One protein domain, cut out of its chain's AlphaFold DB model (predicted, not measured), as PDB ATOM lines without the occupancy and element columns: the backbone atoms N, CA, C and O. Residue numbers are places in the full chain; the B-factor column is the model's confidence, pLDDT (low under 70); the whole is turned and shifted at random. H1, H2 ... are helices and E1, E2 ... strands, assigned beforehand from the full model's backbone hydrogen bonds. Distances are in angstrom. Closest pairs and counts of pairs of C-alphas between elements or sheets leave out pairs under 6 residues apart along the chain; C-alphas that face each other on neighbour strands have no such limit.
ATOM      1  N   VAL A   7     -11.053  21.363  42.214       48.06
ATOM      2  CA  VAL A   7     -12.437  21.822  41.979       48.06
ATOM      3  C   VAL A   7     -13.336  20.646  41.589       48.06
ATOM      4  O   VAL A   7     -13.175  20.049  40.528       48.06
ATOM      5  N   ALA A   8     -14.319  20.322  42.423       48.94
ATOM      6  CA  ALA A   8     -15.425  19.445  42.059       48.94
ATOM      7  C   ALA A   8     -16.630  20.307  41.666       48.94
ATOM      8  O   ALA A   8     -17.143  21.067  42.483       48.94
ATOM      9  N   VAL A   9     -17.079  20.205  40.419       49.53
ATOM     10  CA  VAL A   9     -18.242  20.945  39.923       49.53
ATOM     11  C   VAL A   9     -19.418  19.988  39.809       49.53
ATOM     12  O   VAL A   9     -19.372  19.046  39.019       49.53
ATOM     13  N   ALA A  10     -20.479  20.219  40.573       46.19
ATOM     14  CA  ALA A  10     -21.752  19.533  40.410       46.19
ATOM     15  C   ALA A  10     -22.765  20.481  39.758       46.19
ATOM     16  O   ALA A  10     -22.830  21.661  40.079       46.19
ATOM     17  N   ALA A  11     -23.534  19.982  38.792       38.03
ATOM     18  CA  ALA A  11     -24.596  20.750  38.143       38.03
ATOM     19  C   ALA A  11     -25.960  20.107  38.437       38.03
ATOM     20  O   ALA A  11     -26.375  19.197  37.719       38.03
ATOM     21  N   ALA A  12     -26.672  20.494  39.495       37.78
ATOM     22  CA  ALA A  12     -28.066  20.090  39.701       37.78
ATOM     23  C   ALA A  12     -29.034  21.256  39.416       37.78
ATOM     24  O   ALA A  12     -28.628  22.402  39.273       37.78
ATOM     25  N   GLY A  13     -30.307  20.932  39.174       31.41
ATOM     26  CA  GLY A  13     -31.310  21.887  38.701       31.41
ATOM     27  C   GLY A  13     -32.392  22.164  39.741       31.41
ATOM     28  O   GLY A  13     -32.981  21.212  40.252       31.41
ATOM     29  N   GLY A  14     -32.687  23.456  39.941       29.50
ATOM     30  CA  GLY A  14     -33.986  23.987  40.365       29.50
ATOM     31  C   GLY A  14     -34.080  24.622  41.762       29.50
ATOM     32  O   GLY A  14     -34.391  23.914  42.711       29.50
ATOM     33  N   GLY A  15     -34.003  25.960  41.825       29.58
ATOM     34  CA  GLY A  15     -34.976  26.868  42.452       29.58
ATOM     35  C   GLY A  15     -34.809  27.257  43.928       29.58
ATOM     36  O   GLY A  15     -35.320  26.546  44.787       29.58
ATOM     37  N   ALA A  16     -34.277  28.460  44.195       32.22
ATOM     38  CA  ALA A  16     -34.834  29.545  45.033       32.22
ATOM     39  C   ALA A  16     -33.767  30.638  45.279       32.22
ATOM     40  O   ALA A  16     -32.621  30.340  45.586       32.22
ATOM     41  N   VAL A  17     -34.176  31.915  45.223       38.03
ATOM     42  CA  VAL A  17     -33.311  33.103  45.369       38.03
ATOM     43  C   VAL A  17     -32.576  33.116  46.717       38.03
ATOM     44  O   VAL A  17     -33.184  33.398  47.752       38.03
ATOM     45  N   VAL A  18     -31.260  32.888  46.700       43.41
ATOM     46  CA  VAL A  18     -30.365  33.105  47.844       43.41
ATOM     47  C   VAL A  18     -29.078  33.755  47.333       43.41
ATOM     48  O   VAL A  18     -28.519  33.354  46.318       43.41
ATOM     49  N   GLN A  19     -28.618  34.800  48.025       51.06
ATOM     50  CA  GLN A  19     -27.283  35.373  47.838       51.06
ATOM     51  C   GLN A  19     -26.244  34.243  47.852       51.06
ATOM     52  O   GLN A  19     -26.375  33.337  48.675       51.06
ATOM     53  N   ALA A  20     -25.236  34.292  46.974       59.16
ATOM     54  CA  ALA A  20     -24.206  33.258  46.905       59.16
ATOM     55  C   ALA A  20     -23.698  32.930  48.316       59.16
ATOM     56  O   ALA A  20     -23.132  33.784  49.003       59.16
ATOM     57  N   ALA A  21     -23.970  31.716  48.779       71.12
ATOM     58  CA  ALA A  21     -23.554  31.263  50.090       71.12
ATOM     59  C   ALA A  21     -22.367  30.333  49.883       71.12
ATOM     60  O   ALA A  21     -22.471  29.344  49.158       71.12
ATOM     61  N   ALA A  22     -21.243  30.673  50.512       78.88
ATOM     62  CA  ALA A  22     -20.113  29.772  50.608       78.88
ATOM     63  C   ALA A  22     -19.932  29.321  52.057       78.88
ATOM     64  O   ALA A  22     -19.950  30.148  52.970       78.88
ATOM     65  N   THR A  23     -19.748  28.021  52.262       87.75
ATOM     66  CA  THR A  23     -19.487  27.420  53.576       87.75
ATOM     67  C   THR A  23     -18.142  26.713  53.575       87.75
ATOM     68  O   THR A  23     -17.667  26.269  52.534       87.75
ATOM     69  N   ASP A  24     -17.520  26.603  54.744       86.38
ATOM     70  CA  ASP A  24     -16.252  25.895  54.964       86.38
ATOM     71  C   ASP A  24     -16.448  24.417  55.372       86.38
ATOM     72  O   ASP A  24     -15.512  23.717  55.762       86.38
ATOM     73  N   ALA A  25     -17.686  23.931  55.269       88.06
ATOM     74  CA  ALA A  25     -18.089  22.571  55.587       88.06
ATOM     75  C   ALA A  25     -19.077  22.034  54.545       88.06
ATOM     76  O   ALA A  25     -19.868  22.788  53.968       88.06
ATOM     77  N   LEU A  26     -19.056  20.713  54.347       87.94
ATOM     78  CA  LEU A  26     -20.026  20.007  53.513       87.94
ATOM     79  C   LEU A  26     -21.256  19.600  54.333       87.94
ATOM     80  O   LEU A  26     -21.101  19.113  55.459       87.94
ATOM     81  N   PRO A  27     -22.470  19.698  53.762       89.50
ATOM     82  CA  PRO A  27     -23.668  19.129  54.361       89.50
ATOM     83  C   PRO A  27     -23.509  17.634  54.660       89.50
ATOM     84  O   PRO A  27     -22.792  16.908  53.961       89.50
ATOM     85  N   ALA A  28     -24.214  17.158  55.687       87.94
ATOM     86  CA  ALA A  28     -24.279  15.734  55.988       87.94
ATOM     87  C   ALA A  28     -24.881  14.957  54.807       87.94
ATOM     88  O   ALA A  28     -25.789  15.433  54.122       87.94
ATOM     89  N   LEU A  29     -24.386  13.741  54.584       87.38
ATOM     90  CA  LEU A  29     -24.936  12.874  53.550       87.38
ATOM     91  C   LEU A  29     -26.310  12.336  53.975       87.38
ATOM     92  O   LEU A  29     -26.491  11.978  55.143       87.38
ATOM     93  N   PRO A  30     -27.273  12.231  53.042       82.88
ATOM     94  CA  PRO A  30     -28.543  11.584  53.318       82.88
ATOM     95  C   PRO A  30     -28.327  10.111  53.679       82.88
ATOM     96  O   PRO A  30     -27.440   9.432  53.149       82.88
ATOM     97  N   VAL A  31     -29.176   9.602  54.571       77.94
ATOM     98  CA  VAL A  31     -29.182   8.183  54.937       77.94
ATOM     99  C   VAL A  31     -29.499   7.357  53.686       77.94
ATOM    100  O   VAL A  31     -30.510   7.591  53.030       77.94
ATOM    101  N   GLY A  32     -28.637   6.393  53.349       72.88
ATOM    102  CA  GLY A  32     -28.869   5.470  52.231       72.88
ATOM    103  C   GLY A  32     -28.230   5.848  50.890       72.88
ATOM    104  O   GLY A  32     -28.687   5.359  49.856       72.88
ATOM    105  N   PHE A  33     -27.164   6.657  50.869       76.44
ATOM    106  CA  PHE A  33     -26.337   6.816  49.664       76.44
ATOM    107  C   PHE A  33     -25.769   5.456  49.208       76.44
ATOM    108  O   PHE A  33     -24.869   4.895  49.832       76.44
ATOM    109  N   THR A  34     -26.341   4.903  48.138       78.31
ATOM    110  CA  THR A  34     -26.054   3.566  47.595       78.31
ATOM    111  C   THR A  34     -26.167   3.581  46.066       78.31
ATOM    112  O   THR A  34     -26.753   4.504  45.502       78.31
ATOM    113  N   GLY A  35     -25.592   2.589  45.377       83.50
ATOM    114  CA  GLY A  35     -25.691   2.458  43.915       83.50
ATOM    115  C   GLY A  35     -24.823   3.440  43.120       83.50
ATOM    116  O   GLY A  35     -25.065   3.650  41.936       83.50
ATOM    117  N   ARG A  36     -23.841   4.069  43.777       87.81
ATOM    118  CA  ARG A  36     -22.938   5.096  43.222       87.81
ATOM    119  C   ARG A  36     -21.475   4.845  43.594       87.81
ATOM    120  O   ARG A  36     -20.668   5.767  43.580       87.81
ATOM    121  N   GLN A  37     -21.144   3.622  43.998       90.62
ATOM    122  CA  GLN A  37     -19.809   3.261  44.471       90.62
ATOM    123  C   GLN A  37     -18.759   3.426  43.369       90.62
ATOM    124  O   GLN A  37     -17.745   4.067  43.619       90.62
ATOM    125  N   ASP A  38     -19.049   2.953  42.156       92.50
ATOM    126  CA  ASP A  38     -18.138   3.074  41.013       92.50
ATOM    127  C   ASP A  38     -17.940   4.546  40.610       92.50
ATOM    128  O   ASP A  38     -16.814   4.997  40.402       92.50
ATOM    129  N   ASP A  39     -19.029   5.326  40.578       91.19
ATOM    130  CA  ASP A  39     -18.985   6.770  40.314       91.19
ATOM    131  C   ASP A  39     -18.139   7.499  41.379       91.19
ATOM    132  O   ASP A  39     -17.335   8.376  41.064       91.19
ATOM    133  N   LEU A  40     -18.294   7.127  42.654       92.44
ATOM    134  CA  LEU A  40     -17.532   7.689  43.768       92.44
ATOM    135  C   LEU A  40     -16.047   7.332  43.674       92.44
ATOM    136  O   LEU A  40     -15.204   8.205  43.866       92.44
ATOM    137  N   GLU A  41     -15.719   6.075  43.379       93.38
ATOM    138  CA  GLU A  41     -14.338   5.625  43.207       93.38
ATOM    139  C   GLU A  41     -13.663   6.349  42.040       93.38
ATOM    140  O   GLU A  41     -12.530   6.814  42.176       93.38
ATOM    141  N   PHE A  42     -14.378   6.531  40.927       91.62
ATOM    142  CA  PHE A  42     -13.885   7.306  39.794       91.62
ATOM    143  C   PHE A  42     -13.549   8.745  40.196       91.62
ATOM    144  O   PHE A  42     -12.443   9.217  39.929       91.62
ATOM    145  N   VAL A  43     -14.470   9.433  40.883       91.44
ATOM    146  CA  VAL A  43     -14.235  10.805  41.356       91.44
ATOM    147  C   VAL A  43     -13.047  10.840  42.313       91.44
ATOM    148  O   VAL A  43     -12.151  11.657  42.124       91.44
ATOM    149  N   LEU A  44     -12.970   9.930  43.288       92.31
ATOM    150  CA  LEU A  44     -11.840   9.849  44.218       92.31
ATOM    151  C   LEU A  44     -10.508   9.604  43.504       92.31
ATOM    152  O   LEU A  44      -9.502  10.185  43.893       92.31
ATOM    153  N   GLY A  45     -10.503   8.816  42.431       91.25
ATOM    154  CA  GLY A  45      -9.326   8.615  41.594       91.25
ATOM    155  C   GLY A  45      -8.856   9.880  40.869       91.25
ATOM    156  O   GLY A  45      -7.673   9.968  40.543       91.25
ATOM    157  N   VAL A  46      -9.746  10.847  40.626       89.69
ATOM    158  CA  VAL A  46      -9.402  12.191  40.128       89.69
ATOM    159  C   VAL A  46      -8.940  13.099  41.271       89.69
ATOM    160  O   VAL A  46      -8.025  13.894  41.080       89.69
ATOM    161  N   LEU A  47      -9.554  12.973  42.453       88.56
ATOM    162  CA  LEU A  47      -9.238  13.784  43.635       88.56
ATOM    163  C   LEU A  47      -7.965  13.335  44.377       88.56
ATOM    164  O   LEU A  47      -7.558  13.990  45.331       88.56
ATOM    165  N   GLU A  48      -7.352  12.216  43.998       90.12
ATOM    166  CA  GLU A  48      -6.145  11.711  44.651       90.12
ATOM    167  C   GLU A  48      -4.954  12.675  44.427       90.12
ATOM    168  O   GLU A  48      -4.559  12.914  43.278       90.12
ATOM    169  N   PRO A  49      -4.338  13.223  45.497       84.62
ATOM    170  CA  PRO A  49      -3.193  14.118  45.362       84.62
ATOM    171  C   PRO A  49      -2.015  13.455  44.635       84.62
ATOM    172  O   PRO A  49      -1.688  12.298  44.886       84.62
ATOM    173  N   GLY A  50      -1.327  14.207  43.772       79.69
ATOM    174  CA  GLY A  50      -0.123  13.729  43.078       79.69
ATOM    175  C   GLY A  50      -0.362  12.907  41.805       79.69
ATOM    176  O   GLY A  50       0.608  12.495  41.173       79.69
ATOM    177  N   ARG A  51      -1.616  12.701  41.374       74.31
ATOM    178  CA  ARG A  51      -1.930  12.067  40.077       74.31
ATOM    179  C   ARG A  51      -1.848  13.000  38.856       74.31
ATOM    180  O   ARG A  51      -1.868  12.513  37.728       74.31
ATOM    181  N   GLY A  52      -1.775  14.320  39.047       64.38
ATOM    182  CA  GLY A  52      -1.798  15.322  37.969       64.38
ATOM    183  C   GLY A  52      -0.419  15.785  37.479       64.38
ATOM    184  O   GLY A  52       0.575  15.704  38.193       64.38
ATOM    185  N   GLN A  53      -0.363  16.343  36.263       58.25
ATOM    186  CA  GLN A  53       0.864  16.892  35.650       58.25
ATOM    187  C   GLN A  53       1.151  18.354  36.056       58.25
ATOM    188  O   GLN A  53       1.669  19.138  35.262       58.25
ATOM    189  N   GLY A  54       0.825  18.728  37.299       60.31
ATOM    190  CA  GLY A  54       1.137  20.047  37.846       60.31
ATOM    191  C   GLY A  54       0.037  21.088  37.646       60.31
ATOM    192  O   GLY A  54       0.261  22.127  37.034       60.31
ATOM    193  N   GLY A  55      -1.153  20.830  38.176       65.50
ATOM    194  CA  GLY A  55      -2.275  21.761  38.154       65.50
ATOM    195  C   GLY A  55      -3.443  21.244  38.992       65.50
ATOM    196  O   GLY A  55      -3.443  20.075  39.381       65.50
ATOM    197  N   PRO A  56      -4.443  22.094  39.269       68.81
ATOM    198  CA  PRO A  56      -5.613  21.690  40.028       68.81
ATOM    199  C   PRO A  56      -6.348  20.553  39.311       68.81
ATOM    200  O   PRO A  56      -6.702  20.687  38.138       68.81
ATOM    201  N   ALA A  57      -6.593  19.434  39.994       80.88
ATOM    202  CA  ALA A  57      -7.476  18.412  39.446       80.88
ATOM    203  C   ALA A  57      -8.936  18.916  39.471       80.88
ATOM    204  O   ALA A  57      -9.365  19.634  40.379       80.88
ATOM    205  N   VAL A  58      -9.689  18.586  38.423       83.56
ATOM    206  CA  VAL A  58     -11.074  19.039  38.260       83.56
ATOM    207  C   VAL A  58     -11.950  17.852  37.896       83.56
ATOM    208  O   VAL A  58     -11.676  17.156  36.919       83.56
ATOM    209  N   ALA A  59     -13.014  17.637  38.669       85.81
ATOM    210  CA  ALA A  59     -14.041  16.639  38.386       85.81
ATOM    211  C   ALA A  59     -15.373  17.346  38.110       85.81
ATOM    212  O   ALA A  59     -15.851  18.111  38.945       85.81
ATOM    213  N   VAL A  60     -15.979  17.091  36.949       86.50
ATOM    214  CA  VAL A  60     -17.269  17.681  36.563       86.50
ATOM    215  C   VAL A  60     -18.344  16.600  36.569       86.50
ATOM    216  O   VAL A  60     -18.259  15.622  35.829       86.50
ATOM    217  N   LEU A  61     -19.375  16.787  37.393       84.62
ATOM    218  CA  LEU A  61     -20.525  15.897  37.510       84.62
ATOM    219  C   LEU A  61     -21.712  16.474  36.731       84.62
ATOM    220  O   LEU A  61     -22.476  17.305  37.230       84.62
ATOM    221  N   SER A  62     -21.895  15.988  35.506       79.62
ATOM    222  CA  SER A  62     -23.003  16.358  34.618       79.62
ATOM    223  C   SER A  62     -24.043  15.244  34.492       79.62
ATOM    224  O   SER A  62     -23.712  14.064  34.533       79.62
ATOM    225  N   GLY A  63     -25.312  15.607  34.305       75.94
ATOM    226  CA  GLY A  63     -26.402  14.652  34.089       75.94
ATOM    227  C   GLY A  63     -27.763  15.265  34.393       75.94
ATOM    228  O   GLY A  63     -27.844  16.411  34.835       75.94
ATOM    229  N   TRP A  64     -28.832  14.498  34.209       73.75
ATOM    230  CA  TRP A  64     -30.205  14.960  34.442       73.75
ATOM    231  C   TRP A  64     -30.441  15.463  35.878       73.75
ATOM    232  O   TRP A  64     -29.722  15.102  36.816       73.75
ATOM    233  N   GLY A  65     -31.443  16.326  36.054       72.62
ATOM    234  CA  GLY A  65     -31.883  16.772  37.378       72.62
ATOM    235  C   GLY A  65     -32.308  15.588  38.253       72.62
ATOM    236  O   GLY A  65     -32.834  14.597  37.753       72.62
ATOM    237  N   GLY A  66     -32.032  15.659  39.556       72.62
ATOM    238  CA  GLY A  66     -32.466  14.638  40.520       72.62
ATOM    239  C   GLY A  66     -31.667  13.326  40.544       72.62
ATOM    240  O   GLY A  66     -31.938  12.482  41.389       72.62
ATOM    241  N   VAL A  67     -30.644  13.138  39.698       78.50
ATOM    242  CA  VAL A  67     -29.869  11.872  39.654       78.50
ATOM    243  C   VAL A  67     -28.849  11.690  40.795       78.50
ATOM    244  O   VAL A  67     -28.173  10.659  40.846       78.50
ATOM    245  N   GLY A  68     -28.735  12.671  41.700       83.06
ATOM    246  CA  GLY A  68     -27.888  12.601  42.902       83.06
ATOM    247  C   GLY A  68     -26.459  13.144  42.755       83.06
ATOM    248  O   GLY A  68     -25.578  12.722  43.496       83.06
ATOM    249  N   LYS A  69     -26.204  14.067  41.816       86.94
ATOM    250  CA  LYS A  69     -24.851  14.602  41.535       86.94
ATOM    251  C   LYS A  69     -24.283  15.429  42.688       86.94
ATOM    252  O   LYS A  69     -23.149  15.193  43.084       86.94
ATOM    253  N   THR A  70     -25.093  16.307  43.279       87.00
ATOM    254  CA  THR A  70     -24.759  17.025  44.518       87.00
ATOM    255  C   THR A  70     -24.379  16.050  45.630       87.00
ATOM    256  O   THR A  70     -23.323  16.171  46.245       87.00
ATOM    257  N   THR A  71     -25.186  15.002  45.836       90.12
ATOM    258  CA  THR A  71     -24.901  13.974  46.844       90.12
ATOM    259  C   THR A  71     -23.587  13.245  46.569       90.12
ATOM    260  O   THR A  71     -22.827  12.997  47.501       90.12
ATOM    261  N   LEU A  72     -23.288  12.937  45.304       90.69
ATOM    262  CA  LEU A  72     -22.021  12.330  44.896       90.69
ATOM    263  C   LEU A  72     -20.827  13.269  45.145       90.69
ATOM    264  O   LEU A  72     -19.817  12.817  45.678       90.69
ATOM    265  N   ALA A  73     -20.946  14.565  44.835       91.31
ATOM    266  CA  ALA A  73     -19.905  15.557  45.126       91.31
ATOM    267  C   ALA A  73     -19.627  15.665  46.629       91.31
ATOM    268  O   ALA A  73     -18.472  15.618  47.052       91.31
ATOM    269  N   HIS A  74     -20.679  15.738  47.448       92.31
ATOM    270  CA  HIS A  74     -20.534  15.757  48.903       92.31
ATOM    271  C   HIS A  74     -19.889  14.460  49.405       92.31
ATOM    272  O   HIS A  74     -19.007  14.507  50.258       92.31
ATOM    273  N   ALA A  75     -20.284  13.301  48.864       92.56
ATOM    274  CA  ALA A  75     -19.736  12.009  49.269       92.56
ATOM    275  C   ALA A  75     -18.243  11.898  48.943       92.56
ATOM    276  O   ALA A  75     -17.465  11.461  49.792       92.56
ATOM    277  N   ALA A  76     -17.833  12.353  47.756       93.69
ATOM    278  CA  ALA A  76     -16.430  12.436  47.370       93.69
ATOM    279  C   ALA A  76     -15.647  13.390  48.280       93.69
ATOM    280  O   ALA A  76     -14.555  13.046  48.732       93.69
ATOM    281  N   GLY A  77     -16.227  14.543  48.618       92.19
ATOM    282  CA  GLY A  77     -15.624  15.495  49.541       92.19
ATOM    283  C   GLY A  77     -15.389  14.903  50.932       92.19
ATOM    284  O   GLY A  77     -14.247  14.861  51.387       92.19
ATOM    285  N   HIS A  78     -16.426  14.330  51.555       93.50
ATOM    286  CA  HIS A  78     -16.314  13.636  52.847       93.50
ATOM    287  C   HIS A  78     -15.288  12.497  52.810       93.50
ATOM    288  O   HIS A  78     -14.464  12.363  53.717       93.50
ATOM    289  N   ALA A  79     -15.301  11.675  51.758       93.81
ATOM    290  CA  ALA A  79     -14.356  10.573  51.612       93.81
ATOM    291  C   ALA A  79     -12.909  11.071  51.457       93.81
ATOM    292  O   ALA A  79     -12.015  10.544  52.113       93.81
ATOM    293  N   SER A  80     -12.676  12.119  50.667       93.19
ATOM    294  CA  SER A  80     -11.343  12.703  50.476       93.19
ATOM    295  C   SER A  80     -10.785  13.354  51.754       93.19
ATOM    296  O   SER A  80      -9.597  13.211  52.052       93.19
ATOM    297  N   GLN A  81     -11.642  13.986  52.568       91.69
ATOM    298  CA  GLN A  81     -11.273  14.490  53.895       91.69
ATOM    299  C   GLN A  81     -10.922  13.346  54.850       91.69
ATOM    300  O   GLN A  81      -9.917  13.413  55.554       91.69
ATOM    301  N   LYS A  82     -11.693  12.250  54.833       94.44
ATOM    302  CA  LYS A  82     -11.408  11.054  55.643       94.44
ATOM    303  C   LYS A  82     -10.059  10.412  55.300       94.44
ATOM    304  O   LYS A  82      -9.416   9.859  56.186       94.44
ATOM    305  N   GLN A  83      -9.626  10.505  54.042       93.31
ATOM    306  CA  GLN A  83      -8.303  10.047  53.601       93.31
ATOM    307  C   GLN A  83      -7.165  11.026  53.956       93.31
ATOM    308  O   GLN A  83      -5.998  10.730  53.706       93.31
ATOM    309  N   GLY A  84      -7.474  12.203  54.512       91.88
ATOM    310  CA  GLY A  84      -6.488  13.242  54.823       91.88
ATOM    311  C   GLY A  84      -5.913  13.947  53.589       91.88
ATOM    312  O   GLY A  84      -4.886  14.628  53.676       91.88
ATOM    313  N   TRP A  85      -6.543  13.784  52.423       90.88
ATOM    314  CA  TRP A  85      -6.106  14.428  51.183       90.88
ATOM    315  C   TRP A  85      -6.351  15.932  51.222       90.88
ATOM    316  O   TRP A  85      -5.491  16.702  50.805       90.88
ATOM    317  N   TYR A  86      -7.479  16.342  51.799       90.56
ATOM    318  CA  TYR A  86      -7.872  17.738  51.947       90.56
ATOM    319  C   TYR A  86      -8.100  18.059  53.416       90.56
ATOM    320  O   TYR A  86      -8.778  17.322  54.130       90.56
ATOM    321  N   THR A  87      -7.508  19.161  53.863       88.75
ATOM    322  CA  THR A  87      -7.589  19.642  55.248       88.75
ATOM    323  C   THR A  87      -8.764  20.591  55.455       88.75
ATOM    324  O   THR A  87      -9.135  20.859  56.592       88.75
ATOM    325  N   GLY A  88      -9.357  21.089  54.369       88.31
ATOM    326  CA  GLY A  88     -10.528  21.952  54.392       88.31
ATOM    327  C   GLY A  88     -11.336  21.832  53.106       88.31
ATOM    328  O   GLY A  88     -10.875  21.278  52.105       88.31
ATOM    329  N   VAL A  89     -12.561  22.339  53.151       91.31
ATOM    330  CA  VAL A  89     -13.476  22.365  52.012       91.31
ATOM    331  C   VAL A  89     -14.121  23.737  51.919       91.31
ATOM    332  O   VAL A  89     -14.337  24.385  52.933       91.31
ATOM    333  N   LEU A  90     -14.413  24.180  50.707       91.69
ATOM    334  CA  LEU A  90     -15.285  25.306  50.429       91.69
ATOM    335  C   LEU A  90     -16.422  24.781  49.564       91.69
ATOM    336  O   LEU A  90     -16.161  24.197  48.520       91.69
ATOM    337  N   LEU A  91     -17.665  24.965  49.984       89.88
ATOM    338  CA  LEU A  91     -18.839  24.702  49.160       89.88
ATOM    339  C   LEU A  91     -19.413  26.041  48.719       89.88
ATOM    340  O   LEU A  91     -19.604  26.899  49.570       89.88
ATOM    341  N   VAL A  92     -19.704  26.210  47.433       88.25
ATOM    342  CA  VAL A  92     -20.438  27.359  46.892       88.25
ATOM    343  C   VAL A  92     -21.566  26.865  45.993       88.25
ATOM    344  O   VAL A  92     -21.338  26.024  45.126       88.25
ATOM    345  N   ASP A  93     -22.776  27.380  46.197       84.94
ATOM    346  CA  ASP A  93     -23.912  27.141  45.302       84.94
ATOM    347  C   ASP A  93     -24.001  28.275  44.270       84.94
ATOM    348  O   ASP A  93     -24.166  29.446  44.624       84.94
ATOM    349  N   LEU A  94     -23.855  27.933  42.988       79.44
ATOM    350  CA  LEU A  94     -23.839  28.887  41.880       79.44
ATOM    351  C   LEU A  94     -25.238  29.191  41.321       79.44
ATOM    352  O   LEU A  94     -25.358  30.063  40.459       79.44
ATOM    353  N   HIS A  95     -26.293  28.515  41.793       74.94
ATOM    354  CA  HIS A  95     -27.690  28.750  41.391       74.94
ATOM    355  C   HIS A  95     -27.884  28.890  39.867       74.94
ATOM    356  O   HIS A  95     -28.709  29.664  39.388       74.94
ATOM    357  N   GLY A  96     -27.101  28.171  39.062       62.06
ATOM    358  CA  GLY A  96     -26.965  28.436  37.630       62.06
ATOM    359  C   GLY A  96     -28.227  28.173  36.801       62.06
ATOM    360  O   GLY A  96     -28.292  28.566  35.635       62.06
ATOM    361  N   TYR A  97     -29.228  27.513  37.379       60.69
ATOM    362  CA  TYR A  97     -30.505  27.198  36.735       60.69
ATOM    363  C   TYR A  97     -31.678  28.017  37.287       60.69
ATOM    364  O   TYR A  97     -32.825  27.766  36.912       60.69
ATOM    365  N   ASP A  98     -31.402  28.988  38.156       67.69
ATOM    366  CA  ASP A  98     -32.420  29.866  38.714       67.69
ATOM    367  C   ASP A  98     -32.736  31.030  37.762       67.69
ATOM    368  O   ASP A  98     -31.897  31.418  36.946       67.69
ATOM    369  N   PRO A  99     -33.937  31.636  37.859       60.34
ATOM    370  CA  PRO A  99     -34.306  32.804  37.051       60.34
ATOM    371  C   PRO A  99     -33.342  33.989  37.207       60.34
ATOM    372  O   PRO A  99     -33.298  34.872  36.353       60.34
ATOM    373  N   GLN A 100     -32.597  34.017  38.313       62.66
ATOM    374  CA  GLN A 100     -31.524  34.955  38.603       62.66
ATOM    375  C   GLN A 100     -30.291  34.143  39.023       62.66
ATOM    376  O   GLN A 100     -30.168  33.819  40.205       62.66
ATOM    377  N   PRO A 101     -29.413  33.756  38.081       63.56
ATOM    378  CA  PRO A 101     -28.210  33.011  38.422       63.56
ATOM    379  C   PRO A 101     -27.283  33.862  39.291       63.56
ATOM    380  O   PRO A 101     -27.268  35.094  39.191       63.56
ATOM    381  N   THR A 102     -26.485  33.200  40.128       68.94
ATOM    382  CA  THR A 102     -25.472  33.891  40.929       68.94
ATOM    383  C   THR A 102     -24.451  34.548  40.003       68.94
ATOM    384  O   THR A 102     -23.863  33.882  39.148       68.94
ATOM    385  N   LEU A 103     -24.201  35.850  40.178       80.00
ATOM    386  CA  LEU A 103     -23.112  36.513  39.468       80.00
ATOM    387  C   LEU A 103     -21.777  35.960  39.975       80.00
ATOM    388  O   LEU A 103     -21.588  35.777  41.178       80.00
ATOM    389  N   ALA A 104     -20.820  35.742  39.070       79.62
ATOM    390  CA  ALA A 104     -19.489  35.246  39.435       79.62
ATOM    391  C   ALA A 104     -18.831  36.092  40.545       79.62
ATOM    392  O   ALA A 104     -18.159  35.564  41.428       79.62
ATOM    393  N   GLU A 105     -19.091  37.398  40.535       84.19
ATOM    394  CA  GLU A 105     -18.602  38.356  41.526       84.19
ATOM    395  C   GLU A 105     -19.185  38.129  42.927       84.19
ATOM    396  O   GLU A 105     -18.461  38.285  43.914       84.19
ATOM    397  N   ASP A 106     -20.454  37.724  43.021       87.25
ATOM    398  CA  ASP A 106     -21.123  37.424  44.290       87.25
ATOM    399  C   ASP A 106     -20.612  36.096  44.863       87.25
ATOM    400  O   ASP A 106     -20.307  36.004  46.054       87.25
ATOM    401  N   ALA A 107     -20.434  35.082  44.007       87.62
ATOM    402  CA  ALA A 107     -19.817  33.813  44.394       87.62
ATOM    403  C   ALA A 107     -18.386  34.014  44.910       87.62
ATOM    404  O   ALA A 107     -17.993  33.444  45.929       87.62
ATOM    405  N   LEU A 108     -17.608  34.863  44.237       90.06
ATOM    406  CA  LEU A 108     -16.238  35.159  44.627       90.06
ATOM    407  C   LEU A 108     -16.162  35.920  45.956       90.06
ATOM    408  O   LEU A 108     -15.297  35.630  46.783       90.06
ATOM    409  N   GLU A 109     -17.077  36.861  46.196       92.62
ATOM    410  CA  GLU A 109     -17.206  37.528  47.494       92.62
ATOM    411  C   GLU A 109     -17.535  36.528  48.607       92.62
ATOM    412  O   GLU A 109     -16.885  36.536  49.655       92.62
ATOM    413  N   ALA A 110     -18.498  35.635  48.375       91.44
ATOM    414  CA  ALA A 110     -18.873  34.608  49.338       91.44
ATOM    415  C   ALA A 110     -17.686  33.699  49.690       91.44
ATOM    416  O   ALA A 110     -17.407  33.468  50.869       91.44
ATOM    417  N   LEU A 111     -16.935  33.246  48.682       92.88
ATOM    418  CA  LEU A 111     -15.730  32.436  48.868       92.88
ATOM    419  C   LEU A 111     -14.655  33.177  49.672       92.88
ATOM    420  O   LEU A 111     -14.076  32.604  50.593       92.88
ATOM    421  N   LEU A 112     -14.408  34.456  49.375       94.44
ATOM    422  CA  LEU A 112     -13.465  35.284  50.134       94.44
ATOM    423  C   LEU A 112     -13.872  35.419  51.603       94.44
ATOM    424  O   LEU A 112     -13.026  35.307  52.492       94.44
ATOM    425  N   ARG A 113     -15.165  35.612  51.871       94.50
ATOM    426  CA  ARG A 113     -15.694  35.669  53.238       94.50
ATOM    427  C   ARG A 113     -15.527  34.337  53.967       94.50
ATOM    428  O   ARG A 113     -15.077  34.344  55.108       94.50
ATOM    429  N   SER A 114     -15.812  33.215  53.303       92.00
ATOM    430  CA  SER A 114     -15.597  31.864  53.849       92.00
ATOM    431  C   SER A 114     -14.112  31.582  54.134       92.00
ATOM    432  O   SER A 114     -13.751  30.958  55.129       92.00
ATOM    433  N   LEU A 115     -13.213  32.158  53.333       92.38
ATOM    434  CA  LEU A 115     -11.768  32.125  53.574       92.38
ATOM    435  C   LEU A 115     -11.301  33.012  54.744       92.38
ATOM    436  O   LEU A 115     -10.113  32.968  55.076       92.38
ATOM    437  N   GLY A 116     -12.199  33.779  55.373       93.25
ATOM    438  CA  GLY A 116     -11.925  34.646  56.523       93.25
ATOM    439  C   GLY A 116     -11.625  36.107  56.171       93.25
ATOM    440  O   GLY A 116     -11.212  36.877  57.041       93.25
ATOM    441  N   VAL A 117     -11.812  36.522  54.913       95.75
ATOM    442  CA  VAL A 117     -11.613  37.918  54.507       95.75
ATOM    443  C   VAL A 117     -12.801  38.761  54.966       95.75
ATOM    444  O   VAL A 117     -13.955  38.486  54.635       95.75
ATOM    445  N   ARG A 118     -12.515  39.818  55.729       94.50
ATOM    446  CA  ARG A 118     -13.531  40.784  56.169       94.50
ATOM    447  C   ARG A 118     -14.076  41.568  54.979       94.50
ATOM    448  O   ARG A 118     -13.305  41.934  54.096       94.50
ATOM    449  N   LEU A 119     -15.375  41.874  54.987       91.62
ATOM    450  CA  LEU A 119     -16.057  42.538  53.871       91.62
ATOM    451  C   LEU A 119     -15.392  43.870  53.488       91.62
ATOM    452  O   LEU A 119     -15.216  44.144  52.308       91.62
ATOM    453  N   GLU A 120     -14.940  44.653  54.468       94.75
ATOM    454  CA  GLU A 120     -14.244  45.927  54.242       94.75
ATOM    455  C   GLU A 120     -12.890  45.798  53.521       94.75
ATOM    456  O   GLU A 120     -12.352  46.791  53.035       94.75
ATOM    457  N   HIS A 121     -12.321  44.591  53.461       95.69
ATOM    458  CA  HIS A 121     -11.078  44.302  52.748       95.69
ATOM    459  C   HIS A 121     -11.310  43.685  51.366       95.69
ATOM    460  O   HIS A 121     -10.343  43.470  50.634       95.69
ATOM    461  N   ILE A 122     -12.556  43.363  51.013       95.06
ATOM    462  CA  ILE A 122     -12.879  42.784  49.714       95.06
ATOM    463  C   ILE A 122     -12.931  43.922  48.685       95.06
ATOM    464  O   ILE A 122     -13.709  44.862  48.855       95.06
ATOM    465  N   PRO A 123     -12.127  43.866  47.607       93.56
ATOM    466  CA  PRO A 123     -12.184  44.864  46.553       93.56
ATOM    467  C   PRO A 123     -13.571  44.926  45.893       93.56
ATOM    468  O   PRO A 123     -14.312  43.930  45.900       93.56
ATOM    469  N   PRO A 124     -13.908  46.059  45.253       92.38
ATOM    470  CA  PRO A 124     -15.040  46.120  44.338       92.38
ATOM    471  C   PRO A 124     -14.963  45.013  43.269       92.38
ATOM    472  O   PRO A 124     -13.863  44.519  42.996       92.38
ATOM    473  N   PRO A 125     -16.102  44.634  42.660       88.69
ATOM    474  CA  PRO A 125     -16.148  43.624  41.605       88.69
ATOM    475  C   PRO A 125     -15.096  43.836  40.504       88.69
ATOM    476  O   PRO A 125     -14.839  44.972  40.094       88.69
ATOM    477  N   GLY A 126     -14.493  42.740  40.033       89.12
ATOM    478  CA  GLY A 126     -13.474  42.721  38.983       89.12
ATOM    479  C   GLY A 126     -12.139  42.088  39.400       89.12
ATOM    480  O   GLY A 126     -12.006  41.433  40.435       89.12
ATOM    481  N   ALA A 127     -11.095  42.326  38.597       89.50
ATOM    482  CA  ALA A 127      -9.820  41.595  38.671       89.50
ATOM    483  C   ALA A 127      -9.113  41.633  40.043       89.50
ATOM    484  O   ALA A 127      -8.389  40.701  40.400       89.50
ATOM    485  N   GLY A 128      -9.317  42.690  40.837       92.75
ATOM    486  CA  GLY A 128      -8.748  42.784  42.186       92.75
ATOM    487  C   GLY A 128      -9.290  41.711  43.135       92.75
ATOM    488  O   GLY A 128      -8.545  41.183  43.961       92.75
ATOM    489  N   ARG A 129     -10.567  41.345  42.987       92.69
ATOM    490  CA  ARG A 129     -11.226  40.317  43.795       92.69
ATOM    491  C   ARG A 129     -10.696  38.922  43.450       92.69
ATOM    492  O   ARG A 129     -10.403  38.137  44.350       92.69
ATOM    493  N   GLU A 130     -10.459  38.651  42.165       91.25
ATOM    494  CA  GLU A 130      -9.831  37.404  41.698       91.25
ATOM    495  C   GLU A 130      -8.392  37.260  42.201       91.25
ATOM    496  O   GLU A 130      -7.984  36.187  42.653       91.25
ATOM    497  N   ALA A 131      -7.621  38.349  42.143       94.00
ATOM    498  CA  ALA A 131      -6.250  38.374  42.637       94.00
ATOM    499  C   ALA A 131      -6.195  38.088  44.145       94.00
ATOM    500  O   ALA A 131      -5.380  37.274  44.585       94.00
ATOM    501  N   LEU A 132      -7.097  38.694  44.926       95.31
ATOM    502  CA  LEU A 132      -7.201  38.433  46.361       95.31
ATOM    503  C   LEU A 132      -7.581  36.975  46.642       95.31
ATOM    504  O   LEU A 132      -6.956  36.338  47.484       95.31
ATOM    505  N   TYR A 133      -8.549  36.422  45.908       93.56
ATOM    506  CA  TYR A 133      -8.953  35.025  46.066       93.56
ATOM    507  C   TYR A 133      -7.784  34.065  45.830       93.56
ATOM    508  O   TYR A 133      -7.490  33.222  46.678       93.56
ATOM    509  N   ARG A 134      -7.038  34.251  44.734       92.06
ATOM    510  CA  ARG A 134      -5.829  33.461  44.452       92.06
ATOM    511  C   ARG A 134      -4.766  33.624  45.540       92.06
ATOM    512  O   ARG A 134      -4.153  32.638  45.933       92.06
ATOM    513  N   SER A 135      -4.573  34.839  46.058       94.44
ATOM    514  CA  SER A 135      -3.637  35.098  47.160       94.44
ATOM    515  C   SER A 135      -4.016  34.336  48.431       94.44
ATOM    516  O   SER A 135      -3.139  33.773  49.084       94.44
ATOM    517  N   GLN A 136      -5.305  34.276  48.774       94.88
ATOM    518  CA  GLN A 136      -5.777  33.523  49.938       94.88
ATOM    519  C   GLN A 136      -5.558  32.014  49.766       94.88
ATOM    520  O   GLN A 136      -5.130  31.356  50.711       94.88
ATOM    521  N   LEU A 137      -5.801  31.467  48.570       91.06
ATOM    522  CA  LEU A 137      -5.529  30.054  48.282       91.06
ATOM    523  C   LEU A 137      -4.033  29.722  48.376       91.06
ATOM    524  O   LEU A 137      -3.676  28.698  48.952       91.06
ATOM    525  N   ASN A 138      -3.164  30.602  47.870       90.25
ATOM    526  CA  ASN A 138      -1.713  30.435  47.985       90.25
ATOM    527  C   ASN A 138      -1.267  30.415  49.448       90.25
ATOM    528  O   ASN A 138      -0.540  29.516  49.851       90.25
ATOM    529  N   ALA A 139      -1.750  31.361  50.260       91.44
ATOM    530  CA  ALA A 139      -1.402  31.427  51.678       91.44
ATOM    531  C   ALA A 139      -1.816  30.150  52.436       91.44
ATOM    532  O   ALA A 139      -1.067  29.649  53.271       91.44
ATOM    533  N   ARG A 140      -2.991  29.590  52.112       89.75
ATOM    534  CA  ARG A 140      -3.476  28.310  52.660       89.75
ATOM    535  C   ARG A 140      -2.557  27.157  52.254       89.75
ATOM    536  O   ARG A 140      -2.114  26.397  53.110       89.75
ATOM    537  N   GLN A 141      -2.204  27.074  50.972       86.31
ATOM    538  CA  GLN A 141      -1.276  26.061  50.465       86.31
ATOM    539  C   GLN A 141       0.101  26.149  51.144       86.31
ATOM    540  O   GLN A 141       0.653  25.125  51.543       86.31
ATOM    541  N   GLU A 142       0.655  27.354  51.292       89.88
ATOM    542  CA  GLU A 142       1.940  27.597  51.963       89.88
ATOM    543  C   GLU A 142       1.903  27.190  53.442       89.88
ATOM    544  O   GLU A 142       2.895  26.684  53.968       89.88
ATOM    545  N   ALA A 143       0.745  27.326  54.094       91.19
ATOM    546  CA  ALA A 143       0.496  26.820  55.443       91.19
ATOM    547  C   ALA A 143       0.293  25.289  55.505       91.19
ATOM    548  O   ALA A 143       0.082  24.737  56.585       91.19
ATOM    549  N   GLY A 144       0.364  24.586  54.369       86.62
ATOM    550  CA  GLY A 144       0.142  23.144  54.269       86.62
ATOM    551  C   GLY A 144      -1.334  22.744  54.211       86.62
ATOM    552  O   GLY A 144      -1.646  21.554  54.286       86.62
ATOM    553  N   GLU A 145      -2.247  23.706  54.065       89.06
ATOM    554  CA  GLU A 145      -3.669  23.433  53.899       89.06
ATOM    555  C   GLU A 145      -3.987  23.092  52.440       89.06
ATOM    556  O   GLU A 145      -3.670  23.836  51.511       89.06
ATOM    557  N   ARG A 146      -4.673  21.969  52.238       87.88
ATOM    558  CA  ARG A 146      -5.198  21.560  50.932       87.88
ATOM    559  C   ARG A 146      -6.704  21.733  50.954       87.88
ATOM    560  O   ARG A 146      -7.398  20.988  51.646       87.88
ATOM    561  N   LEU A 147      -7.189  22.724  50.213       90.50
ATOM    562  CA  LEU A 147      -8.613  23.022  50.111       90.50
ATOM    563  C   LEU A 147      -9.232  22.296  48.915       90.50
ATOM    564  O   LEU A 147      -8.706  22.344  47.803       90.50
ATOM    565  N   LEU A 148     -10.369  21.652  49.160       90.94
ATOM    566  CA  LEU A 148     -11.288  21.193  48.124       90.94
ATOM    567  C   LEU A 148     -12.349  22.275  47.892       90.94
ATOM    568  O   LEU A 148     -13.034  22.655  48.834       90.94
ATOM    569  N   LEU A 149     -12.535  22.740  46.660       91.25
ATOM    570  CA  LEU A 149     -13.680  23.571  46.288       91.25
ATOM    571  C   LEU A 149     -14.763  22.692  45.657       91.25
ATOM    572  O   LEU A 149     -14.518  22.034  44.648       91.25
ATOM    573  N   VAL A 150     -15.966  22.713  46.217       90.38
ATOM    574  CA  VAL A 150     -17.175  22.150  45.617       90.38
ATOM    575  C   VAL A 150     -18.029  23.302  45.103       90.38
ATOM    576  O   VAL A 150     -18.502  24.120  45.885       90.38
ATOM    577  N   ALA A 151     -18.211  23.379  43.790       88.56
ATOM    578  CA  ALA A 151     -19.102  24.337  43.147       88.56
ATOM    579  C   ALA A 151     -20.360  23.601  42.677       88.56
ATOM    580  O   ALA A 151     -20.291  22.824  41.723       88.56
ATOM    581  N   ASP A 152     -21.483  23.801  43.361       84.06
ATOM    582  CA  ASP A 152     -22.754  23.147  43.033       84.06
ATOM    583  C   ASP A 152     -23.648  24.031  42.152       84.06
ATOM    584  O   ASP A 152     -23.473  25.247  42.077       84.06
ATOM    585  N   ASN A 153     -24.589  23.401  41.449       75.75
ATOM    586  CA  ASN A 153     -25.514  24.014  40.492       75.75
ATOM    587  C   ASN A 153     -24.844  24.934  39.462       75.75
ATOM    588  O   ASN A 153     -25.427  25.929  39.035       75.75
TER     589      ASN A 153
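Overview. This is residues 7 to 153 of the 158 residues of an uncharacterized protein of Streptomyces sp. KhCrAH-43 (UniProt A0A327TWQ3). A small sheet of four parallel strands stands between helices on both faces: H1 and H2 cover one face, while on the opposite face H3 packs over the edge strand E3 and H4 packs on H3, farther out. A long link with no named element, residues 11 to 36, joins E1 to H1, and in it residues 22 to 23 pair with E3. The printed part has 147 residues, with four named helices and four named strands in the order E1, H1, E2, H2, E3, H3, H4, E4; the sheet order is E2, E1, E4, E3. The class is mixed, helices and strands, with under half of the residues in named elements. The whole is compact and rounded, with a radius of gyration of the C-alphas of 15.5 A and spans of 46 by 39 by 27 A.

Arrangement. E1, residues 7 to 10, is an inner strand, parallel to its neighbours E2, residues 58 to 61, and E4, residues 147 to 152. N 9 and O 59 are 2.8 A apart, and N 8 and O 149 are 2.8 A apart, both within hydrogen-bond range. H1, residues 37 to 47, is on the sheet at a height of 10.4 A, over E2 and along the strands; the closest C-alphas of H1 and E2 are those of Val 43 and Ala 59, 6.5 A apart. E1, H1 and E2 form a strand-helix-strand unit, two parallel neighbour strands with a helix between them in the chain, and its crossover is left-handed. H2, residues 69 to 82, is on the same face as H1 at a height of 8.7 A over the sheet; it lies over E1 and E4, along the strands. H1 and H2 touch at a steep tilt of 61 degrees and run the same way, with the C-alphas of Leu 40 and Ala 76 closest at 6.1 A. E3, residues 88 to 93, is an edge strand parallel to E4, with N 150 and O 90 within hydrogen-bond range at 2.7 A. E2, H2 and E3 make a split strand-helix-strand unit, with E1 and E4 between its strands in the sheet; its crossover is right-handed. H3, residues 104 to 114, is on the opposite face from H2 at a height of 9.4 A, over E3 and slantwise to it at 34 degrees on the local plane. H4, residues 127 to 142, touches H3 with residues 129 to 136 alone, at a tilt of 36 degrees, only just steep, and runs the same way; the C-alphas of Leu 112 and Tyr 133 are closest at 6.1 A. E3, H3, H4 and E4 form a strand-helix-strand unit with a right-handed crossover. In all four helices, every O i to N i+4 pair is within hydrogen-bond range.

Along the chain. E1 begins at C-alpha 7, (-12.437, 21.822, 41.979). H1 is 14.9 A long from first to last C-alpha, and H2 is 19.8 A long. E3 measures 17.0 A, H3 15.3 A and H4 22.6 A. H4 begins at C-alpha 127, (-9.820, 41.595, 38.671). E4, 15.8 A long, ends at C-alpha 152, (-22.754, 23.147, 43.033).

Size, cuts and confidence. The two C-alphas farthest apart, those of Gly 35 and Glu 120, are 46.1 A apart. The printed part has no cut. The links from E1 to H1 and from H3 to H4 are long. Residues 50 to 55 stand free. The mean pLDDT of the printed part is 81.7; residues 7 to 20, 52 to 56 and 96 to 102 are under 70.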